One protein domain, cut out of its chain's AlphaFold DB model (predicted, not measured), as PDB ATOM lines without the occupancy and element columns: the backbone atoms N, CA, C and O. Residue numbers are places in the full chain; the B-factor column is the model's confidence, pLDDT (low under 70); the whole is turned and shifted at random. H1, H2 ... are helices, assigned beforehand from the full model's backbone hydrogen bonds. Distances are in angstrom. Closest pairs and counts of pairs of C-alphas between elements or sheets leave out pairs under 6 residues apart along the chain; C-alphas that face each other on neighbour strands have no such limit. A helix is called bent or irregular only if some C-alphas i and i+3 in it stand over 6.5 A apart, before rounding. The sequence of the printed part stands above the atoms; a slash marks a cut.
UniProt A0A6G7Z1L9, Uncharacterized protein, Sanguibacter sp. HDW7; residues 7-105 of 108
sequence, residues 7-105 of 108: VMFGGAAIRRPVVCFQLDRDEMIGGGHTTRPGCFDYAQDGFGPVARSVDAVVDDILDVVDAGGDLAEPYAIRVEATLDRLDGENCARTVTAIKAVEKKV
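Overview. This is residues 7 to 105 of the 108 residues of an uncharacterized protein of Sanguibacter sp. HDW7 (UniProt A0A6G7Z1L9). A loose, rather flat body of loops and four short helices, H1 to H4, has a single straight helical arm, H5, sticking out from it; no two helices touch. In the body, the two long links run side by side for a short way, where residues 20 to 21 pair with residues 50 to 51, parallel. The printed part has 99 residues with five named helices, H1 to H5 in chain order, and no named strand; its class is all helix. It is loose, with a radius of gyration of the C-alphas of 17.6 A, and spans 57 by 38 by 16 A, only just flat.

Along the chain. H1 is residues 7 to 13, beginning at C-alpha 7 at (28.434, -18.478, 0.787). H2 is residues 25 to 32 and irregular: C-alphas 29 and 32 are 7.1 A apart. H3, residues 54 to 66, is 18.3 A long and begins at C-alpha 54 at (10.495, -24.353, 6.159). H4 is residues 75 to 82. H5, residues 90 to 104, is 21.6 A long and ends at C-alpha 104 at (58.726, -11.839, -18.122).

Arrangement. H1 and H4 are close but not clearly touching; their closest C-alphas, of Ala 12 and Val 79, are 6.0 A apart. Their lines are about perpendicular, at 87 degrees. H2 and H3 are apart, and so are H3 and H4. Residues 89 to 105, of which 90 to 104 belong to H5, stand free. In H1, H3 and H4 every O i to N i+4 pair is within hydrogen-bond range; in H2 2 of 4 are, in H5 10 of 11.

Size, cuts and confidence. The two C-alphas farthest apart, of Asp 55 and Val 105, are 57.8 A apart. Without residues 89 to 105 the body spans 37 by 30 by 18 A. The printed part has no cut; the links H1 to H2 and H2 to H3 are long, with 11 and 21 residues. The model's pLDDT is under 70 at residues 30 to 37 and 104 to 105.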
ATOM      1  N   VAL A   7      28.003 -17.985  -0.532       93.19
ATOM      2  CA  VAL A   7      28.434 -18.478   0.787       93.19
ATOM      3  C   VAL A   7      28.414 -20.011   0.871       93.19
ATOM      4  O   VAL A   7      29.219 -20.572   1.617       93.19
ATOM      5  N   MET A   8      27.600 -20.711   0.064       95.25
ATOM      6  CA  MET A   8      27.668 -22.177  -0.049       95.25
ATOM      7  C   MET A   8      29.091 -22.670  -0.374       95.25
ATOM      8  O   MET A   8      29.562 -23.631   0.236       95.25
ATOM      9  N   PHE A   9      29.813 -21.984  -1.267       95.06
ATOM     10  CA  PHE A   9      31.197 -22.329  -1.614       95.06
ATOM     11  C   PHE A   9      32.153 -22.153  -0.425       95.06
ATOM     12  O   PHE A   9      33.133 -22.882  -0.310       95.06
ATOM     13  N   GLY A  10      31.862 -21.218   0.485       95.19
ATOM     14  CA  GLY A  10      32.619 -21.047   1.725       95.19
ATOM     15  C   GLY A  10      32.469 -22.246   2.660       95.19
ATOM     16  O   GLY A  10      33.469 -22.747   3.166       95.19
ATOM     17  N   GLY A  11      31.240 -22.746   2.833       95.00
ATOM     18  CA  GLY A  11      30.982 -23.977   3.588       95.00
ATOM     19  C   GLY A  11      31.690 -25.186   2.977       95.00
ATOM     20  O   GLY A  11      32.402 -25.905   3.679       95.00
ATOM     21  N   ALA A  12      31.598 -25.333   1.654       95.12
ATOM     22  CA  ALA A  12      32.325 -26.353   0.904       95.12
ATOM     23  C   ALA A  12      33.848 -26.275   1.123       95.12
ATOM     24  O   ALA A  12      34.477 -27.291   1.414       95.12
ATOM     25  N   ALA A  13      34.434 -25.074   1.068       94.88
ATOM     26  CA  ALA A  13      35.871 -24.871   1.247       94.88
ATOM     27  C   ALA A  13      36.376 -25.274   2.643       94.88
ATOM     28  O   ALA A  13      37.510 -25.729   2.773       94.88
ATOM     29  N   ILE A  14      35.541 -25.147   3.682       93.50
ATOM     30  CA  ILE A  14      35.862 -25.595   5.050       93.50
ATOM     31  C   ILE A  14      35.318 -26.993   5.372       93.50
ATOM     32  O   ILE A  14      35.340 -27.409   6.531       93.50
ATOM     33  N   ARG A  15      34.830 -27.717   4.357       93.06
ATOM     34  CA  ARG A  15      34.257 -29.065   4.461       93.06
ATOM     35  C   ARG A  15      33.081 -29.167   5.434       93.06
ATOM     36  O   ARG A  15      32.957 -30.150   6.162       93.06
ATOM     37  N   ARG A  16      32.219 -28.148   5.459       94.69
ATOM     38  CA  ARG A  16      31.005 -28.127   6.281       94.69
ATOM     39  C   ARG A  16      29.743 -28.082   5.417       94.69
ATOM     40  O   ARG A  16      29.706 -27.317   4.452       94.69
ATOM     41  N   PRO A  17      28.712 -28.871   5.763       95.31
ATOM     42  CA  PRO A  17      27.457 -28.900   5.027       95.31
ATOM     43  C   PRO A  17      26.734 -27.551   5.099       95.31
ATOM     44  O   PRO A  17      26.752 -26.852   6.116       95.31
ATOM     45  N   VAL A  18      26.069 -27.190   4.002       96.56
ATOM     46  CA  VAL A  18      25.244 -25.985   3.901       96.56
ATOM     47  C   VAL A  18      23.905 -26.355   3.278       96.56
ATOM     48  O   VAL A  18      23.845 -26.698   2.106       96.56
ATOM     49  N   VAL A  19      22.826 -26.232   4.050       97.44
ATOM     50  CA  VAL A  19      21.450 -26.360   3.541       97.44
ATOM     51  C   VAL A  19      21.050 -25.081   2.803       97.44
ATOM     52  O   VAL A  19      21.213 -23.981   3.348       97.44
ATOM     53  N   CYS A  20      20.536 -25.222   1.585       96.69
ATOM     54  CA  CYS A  20      20.044 -24.128   0.756       96.69
ATOM     55  C   CYS A  20      18.523 -24.039   0.802       96.69
ATOM     56  O   CYS A  20      17.833 -24.964   0.391       96.69
ATOM     57  N   PHE A  21      17.995 -22.904   1.244       97.38
ATOM     58  CA  PHE A  21      16.566 -22.645   1.276       97.38
ATOM     59  C   PHE A  21      16.155 -21.758   0.097       97.38
ATOM     60  O   PHE A  21      16.553 -20.600   0.018       97.38
ATOM     61  N   GLN A  22      15.363 -22.308  -0.823       94.38
ATOM     62  CA  GLN A  22      14.945 -21.660  -2.072       94.38
ATOM     63  C   GLN A  22      13.419 -21.721  -2.233       94.38
ATOM     64  O   GLN A  22      12.883 -22.393  -3.121       94.38
ATOM     65  N   LEU A  23      12.710 -21.038  -1.329       94.19
ATOM     66  CA  LEU A  23      11.243 -20.953  -1.313       94.19
ATOM     67  C   LEU A  23      10.677 -20.394  -2.633       94.19
ATOM     68  O   LEU A  23       9.699 -20.904  -3.170       94.19
ATOM     69  N   ASP A  24      11.332 -19.372  -3.172       91.12
ATOM     70  CA  ASP A  24      10.930 -18.537  -4.307       91.12
ATOM     71  C   ASP A  24      11.640 -18.911  -5.624       91.12
ATOM     72  O   ASP A  24      11.714 -18.110  -6.555       91.12
ATOM     73  N   ARG A  25      12.160 -20.145  -5.734       87.88
ATOM     74  CA  ARG A  25      13.000 -20.585  -6.868       87.88
ATOM     75  C   ARG A  25      12.397 -20.298  -8.241       87.88
ATOM     76  O   ARG A  25      13.122 -19.892  -9.146       87.88
ATOM     77  N   ASP A  26      11.093 -20.499  -8.398       87.69
ATOM     78  CA  ASP A  26      10.426 -20.308  -9.689       87.69
ATOM     79  C   ASP A  26      10.348 -18.820 -10.075       87.69
ATOM     80  O   ASP A  26      10.502 -18.482 -11.247       87.69
ATOM     81  N   GLU A  27      10.194 -17.920  -9.100       85.38
ATOM     82  CA  GLU A  27      10.211 -16.466  -9.309       85.38
ATOM     83  C   GLU A  27      11.633 -15.966  -9.613       85.38
ATOM     84  O   GLU A  27      11.853 -15.198 -10.555       85.38
ATOM     85  N   MET A  28      12.615 -16.485  -8.873       80.69
ATOM     86  CA  MET A  28      14.028 -16.139  -9.023       80.69
ATOM     87  C   MET A  28      14.610 -16.574 -10.372       80.69
ATOM     88  O   MET A  28      15.356 -15.816 -10.992       80.69
ATOM     89  N   ILE A  29      14.259 -17.770 -10.857       74.69
ATOM     90  CA  ILE A  29      14.717 -18.293 -12.157       74.69
ATOM     91  C   ILE A  29      13.869 -17.738 -13.315       74.69
ATOM     92  O   ILE A  29      14.375 -17.568 -14.427       74.69
ATOM     93  N   GLY A  30      12.598 -17.410 -13.063       69.19
ATOM     94  CA  GLY A  30      11.640 -16.901 -14.049       69.19
ATOM     95  C   GLY A  30      11.871 -15.459 -14.523       69.19
ATOM     96  O   GLY A  30      11.085 -14.956 -15.323       69.19
ATOM     97  N   GLY A  31      12.940 -14.796 -14.071       64.62
ATOM     98  CA  GLY A  31      13.301 -13.435 -14.485       64.62
ATOM     99  C   GLY A  31      12.876 -12.324 -13.518       64.62
ATOM    100  O   GLY A  31      12.998 -11.153 -13.876       64.62
ATOM    101  N   GLY A  32      12.421 -12.664 -12.305       58.50
ATOM    102  CA  GLY A  32      12.129 -11.704 -11.228       58.50
ATOM    103  C   GLY A  32      13.375 -11.091 -10.568       58.50
ATOM    104  O   GLY A  32      13.262 -10.124  -9.819       58.50
ATOM    105  N   HIS A  33      14.571 -11.604 -10.877       59.22
ATOM    106  CA  HIS A  33      15.849 -11.132 -10.344       59.22
ATOM    107  C   HIS A  33      16.914 -11.019 -11.449       59.22
ATOM    108  O   HIS A  33      16.771 -11.569 -12.540       59.22
ATOM    109  N   THR A  34      18.027 -10.327 -11.178       59.00
ATOM    110  CA  THR A  34      19.169 -10.181 -12.114       59.00
ATOM    111  C   THR A  34      19.839 -11.509 -12.504       59.00
ATOM    112  O   THR A  34      20.689 -11.536 -13.398       59.00
ATOM    113  N   THR A  35      19.466 -12.605 -11.846       57.47
ATOM    114  CA  THR A  35      20.036 -13.937 -12.009       57.47
ATOM    115  C   THR A  35      19.366 -14.660 -13.175       57.47
ATOM    116  O   THR A  35      18.189 -14.994 -13.132       57.47
ATOM    117  N   ARG A  36      20.127 -14.925 -14.240       62.78
ATOM    118  CA  ARG A  36      19.711 -15.838 -15.316       62.78
ATOM    119  C   ARG A  36      20.192 -17.254 -14.997       62.78
ATOM    120  O   ARG A  36      21.216 -17.371 -14.320       62.78
ATOM    121  N   PRO A  37      19.531 -18.311 -15.512       67.38
ATOM    122  CA  PRO A  37      20.089 -19.659 -15.474       67.38
ATOM    123  C   PRO A  37      21.526 -19.635 -16.014       67.38
ATOM    124  O   PRO A  37      21.758 -19.280 -17.171       67.38
ATOM    125  N   GLY A  38      22.486 -19.911 -15.133       73.62
ATOM    126  CA  GLY A  38      23.912 -19.964 -15.445       73.62
ATOM    127  C   GLY A  38      24.391 -21.403 -15.619       73.62
ATOM    128  O   GLY A  38      23.596 -22.324 -15.766       73.62
ATOM    129  N   CYS A  39      25.705 -21.609 -15.556       79.88
ATOM    130  CA  CYS A  39      26.329 -22.935 -15.607       79.88
ATOM    131  C   CYS A  39      26.272 -23.723 -14.282       79.88
ATOM    132  O   CYS A  39      26.970 -24.723 -14.170       79.88
ATOM    133  N   PHE A  40      25.506 -23.263 -13.287       87.25
ATOM    134  CA  PHE A  40      25.454 -23.851 -11.948       87.25
ATOM    135  C   PHE A  40      24.003 -24.014 -11.489       87.25
ATOM    136  O   PHE A  40      23.278 -23.025 -11.341       87.25
ATOM    137  N   ASP A  41      23.591 -25.254 -11.247       90.75
ATOM    138  CA  ASP A  41      22.315 -25.623 -10.646       90.75
ATOM    139  C   ASP A  41      22.526 -26.083  -9.199       90.75
ATOM    140  O   ASP A  41      23.257 -27.028  -8.923       90.75
ATOM    141  N   TYR A  42      21.850 -25.446  -8.245       92.12
ATOM    142  CA  TYR A  42      22.029 -25.743  -6.820       92.12
ATOM    143  C   TYR A  42      21.697 -27.193  -6.438       92.12
ATOM    144  O   TYR A  42      22.322 -27.739  -5.534       92.12
ATOM    145  N   ALA A  43      20.738 -27.836  -7.108       92.06
ATOM    146  CA  ALA A  43      20.369 -29.214  -6.801       92.06
ATOM    147  C   ALA A  43      21.359 -30.216  -7.423       92.06
ATOM    148  O   ALA A  43      21.710 -31.224  -6.796       92.06
ATOM    149  N   GLN A  44      21.829 -29.946  -8.644       93.12
ATOM    150  CA  GLN A  44      22.720 -30.851  -9.382       93.12
ATOM    151  C   GLN A  44      24.205 -30.644  -9.068       93.12
ATOM    152  O   GLN A  44      24.939 -31.624  -8.960       93.12
ATOM    153  N   ASP A  45      24.624 -29.402  -8.854       94.62
ATOM    154  CA  ASP A  45      26.028 -29.007  -8.705       94.62
ATOM    155  C   ASP A  45      26.361 -28.563  -7.273       94.62
ATOM    156  O   ASP A  45      27.524 -28.568  -6.870       94.62
ATOM    157  N   GLY A  46      25.348 -28.204  -6.476       94.12
ATOM    158  CA  GLY A  46      25.529 -27.687  -5.119       94.12
ATOM    159  C   GLY A  46      26.107 -28.690  -4.119       94.12
ATOM    160  O   GLY A  46      26.043 -29.910  -4.293       94.12
ATOM    161  N   PHE A  47      26.646 -28.149  -3.026       96.31
ATOM    162  CA  PHE A  47      27.377 -28.871  -1.975       96.31
ATOM    163  C   PHE A  47      26.527 -29.153  -0.724       96.31
ATOM    164  O   PHE A  47      27.061 -29.355   0.366       96.31
ATOM    165  N   GLY A  48      25.205 -29.129  -0.871       95.81
ATOM    166  CA  GLY A  48      24.252 -29.460   0.180       95.81
ATOM    167  C   GLY A  48      22.825 -29.548  -0.361       95.81
ATOM    168  O   GLY A  48      22.607 -29.305  -1.555       95.81
ATOM    169  N   PRO A  49      21.858 -29.939   0.482       96.62
ATOM    170  CA  PRO A  49      20.477 -30.111   0.056       96.62
ATOM    171  C   PRO A  49      19.819 -28.766  -0.257       96.62
ATOM    172  O   PRO A  49      20.212 -27.717   0.264       96.62
ATOM    173  N   VAL A  50      18.825 -28.809  -1.145       96.56
ATOM    174  CA  VAL A  50      18.014 -27.653  -1.531       96.56
ATOM    175  C   VAL A  50      16.579 -27.903  -1.093       96.56
ATOM    176  O   VAL A  50      15.873 -28.713  -1.694       96.56
ATOM    177  N   ALA A  51      16.137 -27.162  -0.088       97.31
ATOM    178  CA  ALA A  51      14.786 -27.221   0.437       97.31
ATOM    179  C   ALA A  51      13.940 -26.048  -0.074       97.31
ATOM    180  O   ALA A  51      14.425 -24.930  -0.270       97.31
ATOM    181  N   ARG A  52      12.645 -26.303  -0.288       96.19
ATOM    182  CA  ARG A  52      11.668 -25.315  -0.789       96.19
ATOM    183  C   ARG A  52      10.560 -24.991   0.216       96.19
ATOM    184  O   ARG A  52       9.666 -24.216  -0.098       96.19
ATOM    185  N   SER A  53      10.612 -25.560   1.416       97.19
ATOM    186  CA  SER A  53       9.703 -25.256   2.525       97.19
ATOM    187  C   SER A  53      10.486 -25.143   3.829       97.19
ATOM    188  O   SER A  53      11.603 -25.646   3.930       97.19
ATOM    189  N   VAL A  54       9.894 -24.478   4.823       97.38
ATOM    190  CA  VAL A  54      10.495 -24.353   6.159       97.38
ATOM    191  C   VAL A  54      10.690 -25.729   6.790       97.38
ATOM    192  O   VAL A  54      11.778 -26.004   7.280       97.38
ATOM    193  N   ASP A  55       9.681 -26.598   6.714       98.25
ATOM    194  CA  ASP A  55       9.752 -27.946   7.290       98.25
ATOM    195  C   ASP A  55      10.906 -28.753   6.680       98.25
ATOM    196  O   ASP A  55      11.732 -29.283   7.412       98.25
ATOM    197  N   ALA A  56      11.054 -28.734   5.349       98.12
ATOM    198  CA  ALA A  56      12.143 -29.444   4.677       98.12
ATOM    199  C   ALA A  56      13.530 -28.902   5.061       98.12
ATOM    200  O   ALA A  56      14.468 -29.673   5.217       98.12
ATOM    201  N   VAL A  57      13.673 -27.584   5.248       97.69
ATOM    202  CA  VAL A  57      14.936 -26.999   5.733       97.69
ATOM    203  C   VAL A  57      15.252 -27.468   7.148       97.69
ATOM    204  O   VAL A  57      16.415 -27.713   7.462       97.69
ATOM    205  N   VAL A  58      14.243 -27.524   8.019       98.25
ATOM    206  CA  VAL A  58      14.419 -27.982   9.399       98.25
ATOM    207  C   VAL A  58      14.852 -29.443   9.402       98.25
ATOM    208  O   VAL A  58      15.846 -29.751  10.057       98.25
ATOM    209  N   ASP A  59      14.183 -30.294   8.627       98.31
ATOM    210  CA  ASP A  59      14.534 -31.708   8.480       98.31
ATOM    211  C   ASP A  59      15.969 -31.874   7.949       98.31
ATOM    212  O   ASP A  59      16.785 -32.534   8.588       98.31
ATOM    213  N   ASP A  60      16.340 -31.168   6.872       97.25
ATOM    214  CA  ASP A  60      17.700 -31.200   6.308       97.25
ATOM    215  C   ASP A  60      18.775 -30.763   7.323       97.25
ATOM    216  O   ASP A  60      19.892 -31.287   7.343       97.25
ATOM    217  N   ILE A  61      18.480 -29.759   8.160       97.12
ATOM    218  CA  ILE A  61      19.407 -29.298   9.204       97.12
ATOM    219  C   ILE A  61      19.541 -30.350  10.305       97.12
ATOM    220  O   ILE A  61      20.656 -30.571  10.783       97.12
ATOM    221  N   LEU A  62      18.437 -30.971  10.720       97.88
ATOM    222  CA  LEU A  62      18.454 -32.030  11.727       97.88
ATOM    223  C   LEU A  62      19.244 -33.239  11.227       97.88
ATOM    224  O   LEU A  62      20.145 -33.677  11.933       97.88
ATOM    225  N   ASP A  63      19.022 -33.675   9.987       96.12
ATOM    226  CA  ASP A  63      19.781 -34.762   9.358       96.12
ATOM    227  C   ASP A  63      21.288 -34.467   9.345       96.12
ATOM    228  O   ASP A  63      22.112 -35.324   9.672       96.12
ATOM    229  N   VAL A  64      21.671 -33.227   9.024       95.44
ATOM    230  CA  VAL A  64      23.069 -32.776   9.077       95.44
ATOM    231  C   VAL A  64      23.639 -32.847  10.495       95.44
ATOM    232  O   VAL A  64      24.787 -33.262  10.673       95.44
ATOM    233  N   VAL A  65      22.877 -32.414  11.499       95.38
ATOM    234  CA  VAL A  65      23.308 -32.426  12.905       95.38
ATOM    235  C   VAL A  65      23.440 -33.858  13.419       95.38
ATOM    236  O   VAL A  65      24.461 -34.189  14.024       95.38
ATOM    237  N   ASP A  66      22.463 -34.712  13.128       95.56
ATOM    238  CA  ASP A  66      22.428 -36.114  13.544       95.56
ATOM    239  C   ASP A  66      23.535 -36.936  12.868       95.56
ATOM    240  O   ASP A  66      24.118 -37.829  13.488       95.56
ATOM    241  N   ALA A  67      23.915 -36.578  11.638       91.88
ATOM    242  CA  ALA A  67      25.073 -37.131  10.936       91.88
ATOM    243  C   ALA A  67      26.432 -36.569  11.415       91.88
ATOM    244  O   ALA A  67      27.470 -36.893  10.836       91.88
ATOM    245  N   GLY A  68      26.463 -35.729  12.456       93.25
ATOM    246  CA  GLY A  68      27.696 -35.196  13.049       93.25
ATOM    247  C   GLY A  68      28.262 -33.943  12.368       93.25
ATOM    248  O   GLY A  68      29.357 -33.496  12.712       93.25
ATOM    249  N   GLY A  69      27.527 -33.336  11.432       89.56
ATOM    250  CA  GLY A  69      27.931 -32.101  10.756       89.56
ATOM    251  C   GLY A  69      29.050 -32.277   9.726       89.56
ATOM    252  O   GLY A  69      29.740 -31.301   9.396       89.56
ATOM    253  N   ASP A  70      29.242 -33.501   9.239       90.88
ATOM    254  CA  ASP A  70      30.176 -33.833   8.166       90.88
ATOM    255  C   ASP A  70      29.490 -33.783   6.791       90.88
ATOM    256  O   ASP A  70      28.267 -33.860   6.663       90.88
ATOM    257  N   LEU A  71      30.285 -33.617   5.731       91.56
ATOM    258  CA  LEU A  71      29.772 -33.653   4.361       91.56
ATOM    259  C   LEU A  71      29.381 -35.084   3.977       91.56
ATOM    260  O   LEU A  71      30.245 -35.938   3.792       91.56
ATOM    261  N   ALA A  72      28.083 -35.310   3.785       92.44
ATOM    262  CA  ALA A  72      27.565 -36.544   3.207       92.44
ATOM    263  C   ALA A  72      27.838 -36.629   1.693       92.44
ATOM    264  O   ALA A  72      28.050 -35.619   1.009       92.44
ATOM    265  N   GLU A  73      27.789 -37.841   1.139       93.56
ATOM    266  CA  GLU A  73      27.628 -38.014  -0.307       93.56
ATOM    267  C   GLU A  73      26.218 -37.566  -0.743       93.56
ATOM    268  O   GLU A  73      25.260 -37.764   0.003       93.56
ATOM    269  N   PRO A  74      26.064 -36.950  -1.932       95.44
ATOM    270  CA  PRO A  74      27.082 -36.748  -2.970       95.44
ATOM    271  C   PRO A  74      27.934 -35.481  -2.781       95.44
ATOM    272  O   PRO A  74      28.826 -35.209  -3.585       95.44
ATOM    273  N   TYR A  75      27.670 -34.679  -1.751       96.38
ATOM    274  CA  TYR A  75      28.255 -33.345  -1.604       96.38
ATOM    275  C   TYR A  75      29.766 -33.372  -1.418       96.38
ATOM    276  O   TYR A  75      30.454 -32.569  -2.040       96.38
ATOM    277  N   ALA A  76      30.297 -34.331  -0.656       95.38
ATOM    278  CA  ALA A  76      31.741 -34.517  -0.528       95.38
ATOM    279  C   ALA A  76      32.422 -34.706  -1.898       95.38
ATOM    280  O   ALA A  76      33.401 -34.027  -2.197       95.38
ATOM    281  N   ILE A  77      31.859 -35.553  -2.769       96.00
ATOM    282  CA  ILE A  77      32.385 -35.803  -4.122       96.00
ATOM    283  C   ILE A  77      32.328 -34.529  -4.971       96.00
ATOM    284  O   ILE A  77      33.290 -34.201  -5.663       96.00
ATOM    285  N   ARG A  78      31.219 -33.785  -4.902       96.25
ATOM    286  CA  ARG A  78      31.067 -32.516  -5.632       96.25
ATOM    287  C   ARG A  78      32.088 -31.474  -5.181       96.25
ATOM    288  O   ARG A  78      32.627 -30.766  -6.028       96.25
ATOM    289  N   VAL A  79      32.380 -31.399  -3.879       95.75
ATOM    290  CA  VAL A  79      33.416 -30.506  -3.340       95.75
ATOM    291  C   VAL A  79      34.777 -30.846  -3.940       95.75
ATOM    292  O   VAL A  79      35.410 -29.952  -4.494       95.75
ATOM    293  N   GLU A  80      35.192 -32.116  -3.913       94.00
ATOM    294  CA  GLU A  80      36.484 -32.541  -4.484       94.00
ATOM    295  C   GLU A  80      36.569 -32.301  -5.997       94.00
ATOM    296  O   GLU A  80      37.617 -31.929  -6.517       94.00
ATOM    297  N   ALA A  81      35.463 -32.494  -6.720       94.06
ATOM    298  CA  ALA A  81      35.418 -32.282  -8.165       94.06
ATOM    299  C   ALA A  81      35.445 -30.796  -8.566       94.06
ATOM    300  O   ALA A  81      35.812 -30.479  -9.698       94.06
ATOM    301  N   THR A  82      35.040 -29.891  -7.668       93.38
ATOM    302  CA  THR A  82      34.846 -28.466  -7.987       93.38
ATOM    303  C   THR A  82      35.928 -27.569  -7.400       93.38
ATOM    304  O   THR A  82      36.364 -26.617  -8.050       93.38
ATOM    305  N   LEU A  83      36.339 -27.825  -6.158       91.69
ATOM    306  CA  LEU A  83      37.280 -26.979  -5.437       91.69
ATOM    307  C   LEU A  83      38.685 -27.561  -5.523       91.69
ATOM    308  O   LEU A  83      39.034 -28.506  -4.822       91.69
ATOM    309  N   ASP A  84      39.514 -26.940  -6.356       86.19
ATOM    310  CA  ASP A  84      40.930 -27.272  -6.434       86.19
ATOM    311  C   ASP A  84      41.707 -26.638  -5.266       86.19
ATOM    312  O   ASP A  84      41.490 -25.479  -4.900       86.19
ATOM    313  N   ARG A  85      42.659 -27.393  -4.709       84.38
ATOM    314  CA  ARG A  85      43.677 -26.916  -3.750       84.38
ATOM    315  C   ARG A  85      43.122 -26.130  -2.555       84.38
ATOM    316  O   ARG A  85      43.417 -24.948  -2.364       84.38
ATOM    317  N   LEU A  86      42.418 -26.834  -1.671       86.75
ATOM    318  CA  LEU A  86      42.007 -26.354  -0.344       86.75
ATOM    319  C   LEU A  86      43.169 -26.357   0.678       86.75
ATOM    320  O   LEU A  86      43.025 -26.822   1.803       86.75
ATOM    321  N   ASP A  87      44.341 -25.855   0.281       92.06
ATOM    322  CA  ASP A  87      45.575 -25.829   1.090       92.06
ATOM    323  C   ASP A  87      45.762 -24.522   1.889       92.06
ATOM    324  O   ASP A  87      46.688 -24.396   2.685       92.06
ATOM    325  N   GLY A  88      44.883 -23.534   1.689       91.19
ATOM    326  CA  GLY A  88      44.991 -22.217   2.324       91.19
ATOM    327  C   GLY A  88      46.067 -21.308   1.716       91.19
ATOM    328  O   GLY A  88      46.244 -20.179   2.173       91.19
ATOM    329  N   GLU A  89      46.748 -21.728   0.646       95.50
ATOM    330  CA  GLU A  89      47.874 -20.993   0.052       95.50
ATOM    331  C   GLU A  89      47.477 -20.116  -1.151       95.50
ATOM    332  O   GLU A  89      48.331 -19.600  -1.879       95.50
ATOM    333  N   ASN A  90      46.177 -19.903  -1.373       93.56
ATOM    334  CA  ASN A  90      45.643 -19.208  -2.552       93.56
ATOM    335  C   ASN A  90      46.240 -17.801  -2.762       93.56
ATOM    336  O   ASN A  90      46.626 -17.447  -3.883       93.56
ATOM    337  N   CYS A  91      46.386 -17.010  -1.693       95.19
ATOM    338  CA  CYS A  91      46.995 -15.678  -1.771       95.19
ATOM    339  C   CYS A  91      48.488 -15.751  -2.125       95.19
ATOM    340  O   CYS A  91      48.951 -15.027  -3.007       95.19
ATOM    341  N   ALA A  92      49.241 -16.651  -1.484       96.88
ATOM    342  CA  ALA A  92      50.673 -16.821  -1.730       96.88
ATOM    343  C   ALA A  92      50.951 -17.277  -3.173       96.88
ATOM    344  O   ALA A  92      51.847 -16.745  -3.842       96.88
ATOM    345  N   ARG A  93      50.131 -18.203  -3.684       95.69
ATOM    346  CA  ARG A  93      50.182 -18.688  -5.068       95.69
ATOM    347  C   ARG A  93      49.898 -17.570  -6.067       95.69
ATOM    348  O   ARG A  93      50.663 -17.392  -7.013       95.69
ATOM    349  N   THR A  94      48.857 -16.775  -5.817       95.75
ATOM    350  CA  THR A  94      48.497 -15.622  -6.656       95.75
ATOM    351  C   THR A  94      49.621 -14.588  -6.704       95.75
ATOM    352  O   THR A  94      50.048 -14.187  -7.786       95.75
ATOM    353  N   VAL A  95      50.173 -14.202  -5.548       96.88
ATOM    354  CA  VAL A  95      51.295 -13.248  -5.474       96.88
ATOM    355  C   VAL A  95      52.520 -13.774  -6.223       96.88
ATOM    356  O   VAL A  95      53.167 -13.026  -6.958       96.88
ATOM    357  N   THR A  96      52.833 -15.061  -6.066       96.88
ATOM    358  CA  THR A  96      53.943 -15.710  -6.778       96.88
ATOM    359  C   THR A  96      53.740 -15.668  -8.293       96.88
ATOM    360  O   THR A  96      54.667 -15.307  -9.020       96.88
ATOM    361  N   ALA A  97      52.530 -15.968  -8.774       95.69
ATOM    362  CA  ALA A  97      52.195 -15.926 -10.194       95.69
ATOM    363  C   ALA A  97      52.321 -14.509 -10.781       95.69
ATOM    364  O   ALA A  97      52.953 -14.338 -11.822       95.69
ATOM    365  N   ILE A  98      51.808 -13.487 -10.087       95.62
ATOM    366  CA  ILE A  98      51.901 -12.083 -10.526       95.62
ATOM    367  C   ILE A  98      53.368 -11.649 -10.658       95.62
ATOM    368  O   ILE A  98      53.779 -11.166 -11.714       95.62
ATOM    369  N   LYS A  99      54.191 -11.904  -9.631       94.56
ATOM    370  CA  LYS A  99      55.632 -11.584  -9.656       94.56
ATOM    371  C   LYS A  99      56.380 -12.307 -10.783       94.56
ATOM    372  O   LYS A  99      57.379 -11.800 -11.291       94.56
ATOM    373  N   ALA A 100      55.935 -13.501 -11.175       94.12
ATOM    374  CA  ALA A 100      56.533 -14.245 -12.282       94.12
ATOM    375  C   ALA A 100      56.192 -13.645 -13.658       94.12
ATOM    376  O   ALA A 100      57.021 -13.719 -14.567       94.12
ATOM    377  N   VAL A 101      55.009 -13.039 -13.816       92.81
ATOM    378  CA  VAL A 101      54.615 -12.328 -15.045       92.81
ATOM    379  C   VAL A 101      55.407 -11.029 -15.200       92.81
ATOM    380  O   VAL A 101      55.936 -10.775 -16.280       92.81
ATOM    381  N   GLU A 102      55.580 -10.256 -14.126       78.88
ATOM    382  CA  GLU A 102      56.364  -9.009 -14.132       78.88
ATOM    383  C   GLU A 102      57.811  -9.234 -14.599       78.88
ATOM    384  O   GLU A 102      58.326  -8.507 -15.444       78.88
ATOM    385  N   LYS A 103      58.455 -10.315 -14.139       73.81
ATOM    386  CA  LYS A 103      59.809 -10.678 -14.595       73.81
ATOM    387  C   LYS A 103      59.887 -11.007 -16.090       73.81
ATOM    388  O   LYS A 103      60.958 -10.876 -16.675       73.81
ATOM    389  N   LYS A 104      58.790 -11.477 -16.696       68.62
ATOM    390  CA  LYS A 104      58.726 -11.839 -18.122       68.62
ATOM    391  C   LYS A 104      58.415 -10.642 -19.014       68.62
ATOM    392  O   LYS A 104      58.897 -10.597 -20.141       68.62
ATOM    393  N   VAL A 105      57.645  -9.679 -18.518       63.59
ATOM    394  CA  VAL A 105      57.305  -8.453 -19.244       63.59
ATOM    395  C   VAL A 105      58.192  -7.323 -18.728       63.59
ATOM    396  O   VAL A 105      57.787  -6.509 -17.904       63.59
TER     397      VAL A 105